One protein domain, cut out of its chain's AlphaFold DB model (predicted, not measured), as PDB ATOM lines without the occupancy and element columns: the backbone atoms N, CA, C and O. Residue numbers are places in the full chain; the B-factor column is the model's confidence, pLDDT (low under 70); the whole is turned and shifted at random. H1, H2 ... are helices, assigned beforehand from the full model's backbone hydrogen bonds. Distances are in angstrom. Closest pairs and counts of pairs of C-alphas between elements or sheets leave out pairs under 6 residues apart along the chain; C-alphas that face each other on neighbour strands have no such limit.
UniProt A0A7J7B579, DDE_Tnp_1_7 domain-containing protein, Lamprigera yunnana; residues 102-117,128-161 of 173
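What this domain is: This is residues 102 to 117 and 128 to 161 of the 173 residues of the protein "DDE_Tnp_1_7 domain-containing protein" of Lamprigera yunnana (UniProt A0A7J7B579). Three helices make an open arch with an empty middle: H2 is the crossbar, H1 makes a corner with it where Val 102 comes near Lys 133, and past Leu 148, the last residue of H2, residues 149 to 153 fold back to short H3, which lies off the last part of H2, on the same side of the crossbar as H1. Residues 147 to 153 stick out where the chain folds back from H2 to H3. The printed part has 50 residues, with helices H1, H2 and H3 in chain order and no named strand: all helix. It is only just loose, close to extended, with a radius of gyration of the C-alphas of 14.2 A and spans of 39 by 22 by 16 A.

How they stand to each other: H1, residues 102 to 114, and H2, residues 133 to 148, are close but not clearly touching; their closest C-alphas, of Val 102 and Lys 133, are 6.3 A apart. Their lines are about perpendicular, at 77 degrees. H3, residues 154 to 160, is apart from H1, and only just apart from H2, at 8.4 A. In H1, H2 and H3 every O i to N i+4 pair is within hydrogen-bond range.

Where its parts are: H1 begins at C-alpha 102 (-25.840, -36.816, 35.760) and is 18.0 A long. H2 is 22.2 A long. H3 ends at C-alpha 160 (-41.829, -20.613, 19.171).

The domain as a whole: Residues 118 to 127 are not printed; C-alphas 117 and 128 are 15.1 A apart. The link from H2 to H3 is tight. Residues 116 and 148 to 161 have pLDDT under 70.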
ATOM      1  N   VAL A 102     -26.789 -37.658  36.498       85.06
ATOM      2  CA  VAL A 102     -25.840 -36.816  35.760       85.06
ATOM      3  C   VAL A 102     -24.653 -37.640  35.265       85.06
ATOM      4  O   VAL A 102     -24.342 -37.609  34.077       85.06
ATOM      5  N   ASP A 103     -24.038 -38.419  36.151       86.44
ATOM      6  CA  ASP A 103     -22.863 -39.229  35.830       86.44
ATOM      7  C   ASP A 103     -23.198 -40.322  34.810       86.44
ATOM      8  O   ASP A 103     -22.450 -40.519  33.861       86.44
ATOM      9  N   GLU A 104     -24.355 -40.974  34.935       86.62
ATOM     10  CA  GLU A 104     -24.861 -41.970  33.988       86.62
ATOM     11  C   GLU A 104     -25.167 -41.353  32.623       86.62
ATOM     12  O   GLU A 104     -24.792 -41.918  31.597       86.62
ATOM     13  N   THR A 105     -25.802 -40.175  32.589       86.81
ATOM     14  CA  THR A 105     -26.094 -39.471  31.330       86.81
ATOM     15  C   THR A 105     -24.800 -39.079  30.622       86.81
ATOM     16  O   THR A 105     -24.656 -39.296  29.418       86.81
ATOM     17  N   ASN A 106     -23.836 -38.548  31.373       88.75
ATOM     18  CA  ASN A 106     -22.539 -38.148  30.838       88.75
ATOM     19  C   ASN A 106     -21.714 -39.360  30.394       88.75
ATOM     20  O   ASN A 106     -21.104 -39.322  29.323       88.75
ATOM     21  N   LEU A 107     -21.740 -40.450  31.162       89.00
ATOM     22  CA  LEU A 107     -21.083 -41.707  30.818       89.00
ATOM     23  C   LEU A 107     -21.667 -42.287  29.529       89.00
ATOM     24  O   LEU A 107     -20.914 -42.609  28.614       89.00
ATOM     25  N   TYR A 108     -22.993 -42.368  29.424       87.25
ATOM     26  CA  TYR A 108     -23.666 -42.909  28.247       87.25
ATOM     27  C   TYR A 108     -23.414 -42.058  26.996       87.25
ATOM     28  O   TYR A 108     -23.095 -42.587  25.932       87.25
ATOM     29  N   ALA A 109     -23.482 -40.731  27.118       86.19
ATOM     30  CA  ALA A 109     -23.167 -39.840  26.006       86.19
ATOM     31  C   ALA A 109     -21.705 -39.976  25.558       86.19
ATOM     32  O   ALA A 109     -21.429 -40.025  24.360       86.19
ATOM     33  N   THR A 110     -20.780 -40.113  26.513       87.31
ATOM     34  CA  THR A 110     -19.363 -40.359  26.218       87.31
ATOM     35  C   THR A 110     -19.182 -41.691  25.499       87.31
ATOM     36  O   THR A 110     -18.499 -41.724  24.485       87.31
ATOM     37  N   GLN A 111     -19.842 -42.761  25.953       89.19
ATOM     38  CA  GLN A 111     -19.792 -44.077  25.307       89.19
ATOM     39  C   GLN A 111     -20.283 -44.046  23.858       89.19
ATOM     40  O   GLN A 111     -19.703 -44.719  23.013       89.19
ATOM     41  N   ILE A 112     -21.321 -43.269  23.540       86.19
ATOM     42  CA  ILE A 112     -21.789 -43.144  22.151       86.19
ATOM     43  C   ILE A 112     -20.772 -42.371  21.303       86.19
ATOM     44  O   ILE A 112     -20.533 -42.731  20.152       86.19
ATOM     45  N   LEU A 113     -20.163 -41.325  21.865       84.06
ATOM     46  CA  LEU A 113     -19.166 -40.507  21.170       84.06
ATOM     47  C   LEU A 113     -17.853 -41.252  20.917       84.06
ATOM     48  O   LEU A 113     -17.247 -41.072  19.864       84.06
ATOM     49  N   THR A 114     -17.410 -42.074  21.868       83.06
ATOM     50  CA  THR A 114     -16.136 -42.802  21.791       83.06
ATOM     51  C   THR A 114     -16.282 -44.219  21.245       83.06
ATOM     52  O   THR A 114     -15.314 -44.777  20.739       83.06
ATOM     53  N   GLY A 115     -17.484 -44.797  21.297       77.62
ATOM     54  CA  GLY A 115     -17.770 -46.188  20.937       77.62
ATOM     55  C   GLY A 115     -17.734 -46.505  19.441       77.62
ATOM     56  O   GLY A 115     -18.150 -47.592  19.050       77.62
ATOM     57  N   GLY A 116     -17.270 -45.578  18.597       65.25
ATOM     58  CA  GLY A 116     -17.075 -45.812  17.162       65.25
ATOM     59  C   GLY A 116     -18.364 -46.051  16.373       65.25
ATOM     60  O   GLY A 116     -18.311 -46.500  15.231       65.25
ATOM     61  N   GLN A 117     -19.529 -45.771  16.963       74.06
ATOM     62  CA  GLN A 117     -20.794 -45.804  16.246       74.06
ATOM     63  C   GLN A 117     -20.809 -44.644  15.244       74.06
ATOM     64  O   GLN A 117     -20.512 -43.513  15.619       74.06
ATOM     65  N   TRP A 128     -22.188 -32.206  22.038       87.00
ATOM     66  CA  TRP A 128     -22.516 -32.648  23.379       87.00
ATOM     67  C   TRP A 128     -21.525 -32.068  24.384       87.00
ATOM     68  O   TRP A 128     -20.310 -32.122  24.192       87.00
ATOM     69  N   GLN A 129     -22.069 -31.536  25.470       88.25
ATOM     70  CA  GLN A 129     -21.314 -31.109  26.635       88.25
ATOM     71  C   GLN A 129     -21.826 -31.895  27.841       88.25
ATOM     72  O   GLN A 129     -23.026 -32.183  27.898       88.25
ATOM     73  N   PRO A 130     -20.945 -32.266  28.786       87.75
ATOM     74  CA  PRO A 130     -21.371 -32.907  30.017       87.75
ATOM     75  C   PRO A 130     -22.417 -32.048  30.725       87.75
ATOM     76  O   PRO A 130     -22.219 -30.852  30.922       87.75
ATOM     77  N   VAL A 131     -23.525 -32.674  31.094       87.56
ATOM     78  CA  VAL A 131     -24.626 -32.035  31.809       87.56
ATOM     79  C   VAL A 131     -24.225 -31.856  33.269       87.56
ATOM     80  O   VAL A 131     -23.606 -32.748  33.851       87.56
ATOM     81  N   ASP A 132     -24.605 -30.733  33.875       87.62
ATOM     82  CA  ASP A 132     -24.441 -30.491  35.315       87.62
ATOM     83  C   ASP A 132     -25.737 -30.779  36.104       87.62
ATOM     84  O   ASP A 132     -26.851 -30.770  35.567       87.62
ATOM     85  N   LYS A 133     -25.626 -30.986  37.421       82.88
ATOM     86  CA  LYS A 133     -26.766 -31.181  38.336       82.88
ATOM     87  C   LYS A 133     -27.772 -30.037  38.247       82.88
ATOM     88  O   LYS A 133     -28.980 -30.281  38.258       82.88
ATOM     89  N   ALA A 134     -27.292 -28.799  38.125       82.75
ATOM     90  CA  ALA A 134     -28.160 -27.636  37.978       82.75
ATOM     91  C   ALA A 134     -28.965 -27.674  36.666       82.75
ATOM     92  O   ALA A 134     -30.141 -27.304  36.645       82.75
ATOM     93  N   GLU A 135     -28.361 -28.140  35.575       83.94
ATOM     94  CA  GLU A 135     -29.020 -28.252  34.273       83.94
ATOM     95  C   GLU A 135     -30.023 -29.400  34.240       83.94
ATOM     96  O   GLU A 135     -31.155 -29.207  33.791       83.94
ATOM     97  N   MET A 136     -29.659 -30.554  34.803       85.00
ATOM     98  CA  MET A 136     -30.563 -31.695  34.945       85.00
ATOM     99  C   MET A 136     -31.805 -31.321  35.768       85.00
ATOM    100  O   MET A 136     -32.931 -31.658  35.397       85.00
ATOM    101  N   TYR A 137     -31.628 -30.540  36.839       82.06
ATOM    102  CA  TYR A 137     -32.745 -30.019  37.628       82.06
ATOM    103  C   TYR A 137     -33.666 -29.117  36.800       82.06
ATOM    104  O   TYR A 137     -34.886 -29.276  36.842       82.06
ATOM    105  N   ARG A 138     -33.100 -28.177  36.031       83.62
ATOM    106  CA  ARG A 138     -33.877 -27.274  35.164       83.62
ATOM    107  C   ARG A 138     -34.632 -28.046  34.086       83.62
ATOM    108  O   ARG A 138     -35.791 -27.732  33.827       83.62
ATOM    109  N   PHE A 139     -34.005 -29.061  33.495       84.25
ATOM    110  CA  PHE A 139     -34.640 -29.935  32.512       84.25
ATOM    111  C   PHE A 139     -35.844 -30.670  33.110       84.25
ATOM    112  O   PHE A 139     -36.941 -30.607  32.558       84.25
ATOM    113  N   LEU A 140     -35.673 -31.297  34.274       81.94
ATOM    114  CA  LEU A 140     -36.762 -31.999  34.952       81.94
ATOM    115  C   LEU A 140     -37.874 -31.043  35.390       81.94
ATOM    116  O   LEU A 140     -39.046 -31.353  35.189       81.94
ATOM    117  N   ALA A 141     -37.521 -29.859  35.902       81.56
ATOM    118  CA  ALA A 141     -38.484 -28.817  36.254       81.56
ATOM    119  C   ALA A 141     -39.316 -28.385  35.043       81.56
ATOM    120  O   ALA A 141     -40.531 -28.241  35.160       81.56
ATOM    121  N   LEU A 142     -38.688 -28.246  33.874       82.06
ATOM    122  CA  LEU A 142     -39.375 -27.937  32.625       82.06
ATOM    123  C   LEU A 142     -40.322 -29.071  32.203       82.06
ATOM    124  O   LEU A 142     -41.466 -28.804  31.845       82.06
ATOM    125  N   VAL A 143     -39.882 -30.331  32.273       80.19
ATOM    126  CA  VAL A 143     -40.713 -31.501  31.933       80.19
ATOM    127  C   VAL A 143     -41.898 -31.635  32.894       80.19
ATOM    128  O   VAL A 143     -43.032 -31.829  32.453       80.19
ATOM    129  N   GLY A 144     -41.663 -31.472  34.199       75.44
ATOM    130  CA  GLY A 144     -42.712 -31.459  35.218       75.44
ATOM    131  C   GLY A 144     -43.711 -30.324  34.994       75.44
ATOM    132  O   GLY A 144     -44.920 -30.542  35.053       75.44
ATOM    133  N   TRP A 145     -43.222 -29.134  34.640       74.56
ATOM    134  CA  TRP A 145     -44.060 -27.989  34.286       74.56
ATOM    135  C   TRP A 145     -44.897 -28.236  33.023       74.56
ATOM    136  O   TRP A 145     -46.090 -27.941  33.012       74.56
ATOM    137  N   MET A 146     -44.314 -28.832  31.977       72.00
ATOM    138  CA  MET A 146     -45.044 -29.209  30.758       72.00
ATOM    139  C   MET A 146     -46.164 -30.216  31.051       72.00
ATOM    140  O   MET A 146     -47.259 -30.086  30.499       72.00
ATOM    141  N   GLY A 147     -45.916 -31.177  31.948       70.19
ATOM    142  CA  GLY A 147     -46.925 -32.131  32.410       70.19
ATOM    143  C   GLY A 147     -48.045 -31.483  33.230       70.19
ATOM    144  O   GLY A 147     -49.208 -31.852  33.074       70.19
ATOM    145  N   LEU A 148     -47.713 -30.489  34.060       67.06
ATOM    146  CA  LEU A 148     -48.671 -29.781  34.915       67.06
ATOM    147  C   LEU A 148     -49.568 -28.816  34.124       67.06
ATOM    148  O   LEU A 148     -50.773 -28.765  34.353       67.06
ATOM    149  N   VAL A 149     -48.996 -28.068  33.178       67.94
ATOM    150  CA  VAL A 149     -49.699 -26.985  32.464       67.94
ATOM    151  C   VAL A 149     -50.418 -27.482  31.196       67.94
ATOM    152  O   VAL A 149     -51.031 -26.692  30.485       67.94
ATOM    153  N   LYS A 150     -50.408 -28.797  30.906       59.94
ATOM    154  CA  LYS A 150     -50.992 -29.384  29.675       59.94
ATOM    155  C   LYS A 150     -50.568 -28.614  28.410       59.94
ATOM    156  O   LYS A 150     -51.371 -28.362  27.513       59.94
ATOM    157  N   VAL A 151     -49.301 -28.207  28.356       54.66
ATOM    158  CA  VAL A 151     -48.749 -27.463  27.214       54.66
ATOM    159  C   VAL A 151     -48.605 -28.430  26.031       54.66
ATOM    160  O   VAL A 151     -48.252 -29.593  26.256       54.66
ATOM    161  N   PRO A 152     -48.882 -28.014  24.779       52.94
ATOM    162  CA  PRO A 152     -48.737 -28.892  23.624       52.94
ATOM    163  C   PRO A 152     -47.298 -29.394  23.440       52.94
ATOM    164  O   PRO A 152     -46.333 -28.840  23.967       52.94
ATOM    165  N   VAL A 153     -47.202 -30.498  22.695       55.12
ATOM    166  CA  VAL A 153     -46.013 -31.315  22.406       55.12
ATOM    167  C   VAL A 153     -44.736 -30.472  22.269       55.12
ATOM    168  O   VAL A 153     -44.727 -29.482  21.548       55.12
ATOM    169  N   LEU A 154     -43.627 -30.930  22.874       58.56
ATOM    170  CA  LEU A 154     -42.285 -30.303  22.885       58.56
ATOM    171  C   LEU A 154     -41.838 -29.635  21.566       58.56
ATOM    172  O   LEU A 154     -41.067 -28.679  21.601       58.56
ATOM    173  N   ARG A 155     -42.309 -30.113  20.406       59.41
ATOM    174  CA  ARG A 155     -42.036 -29.498  19.096       59.41
ATOM    175  C   ARG A 155     -42.481 -28.037  19.026       59.41
ATOM    176  O   ARG A 155     -41.725 -27.220  18.507       59.41
ATOM    177  N   ASP A 156     -43.637 -27.695  19.583       60.41
ATOM    178  CA  ASP A 156     -44.191 -26.338  19.495       60.41
ATOM    179  C   ASP A 156     -43.408 -25.357  20.382       60.41
ATOM    180  O   ASP A 156     -43.178 -24.209  20.002       60.41
ATOM    181  N   PHE A 157     -42.895 -25.838  21.518       56.94
ATOM    182  CA  PHE A 157     -42.064 -25.054  22.435       56.94
ATOM    183  C   PHE A 157     -40.732 -24.620  21.801       56.94
ATOM    184  O   PHE A 157     -40.303 -23.474  21.950       56.94
ATOM    185  N   PHE A 158     -40.073 -25.520  21.065       59.03
ATOM    186  CA  PHE A 158     -38.806 -25.199  20.402       59.03
ATOM    187  C   PHE A 158     -38.992 -24.389  19.112       59.03
ATOM    188  O   PHE A 158     -38.096 -23.629  18.753       59.03
ATOM    189  N   LEU A 159     -40.145 -24.483  18.443       58.47
ATOM    190  CA  LEU A 159     -40.453 -23.668  17.260       58.47
ATOM    191  C   LEU A 159     -40.770 -22.208  17.617       58.47
ATOM    192  O   LEU A 159     -40.316 -21.300  16.919       58.47
ATOM    193  N   ALA A 160     -41.476 -21.966  18.726       57.34
ATOM    194  CA  ALA A 160     -41.829 -20.613  19.171       57.34
ATOM    195  C   ALA A 160     -40.603 -19.732  19.493       57.34
ATOM    196  O   ALA A 160     -40.653 -18.515  19.331       57.34
ATOM    197  N   ASN A 161     -39.482 -20.341  19.889       54.62
ATOM    198  CA  ASN A 161     -38.255 -19.625  20.258       54.62
ATOM    199  C   ASN A 161     -37.261 -19.428  19.096       54.62
ATOM    200  O   ASN A 161     -36.271 -18.721  19.259       54.62
TER     201      ASN A 161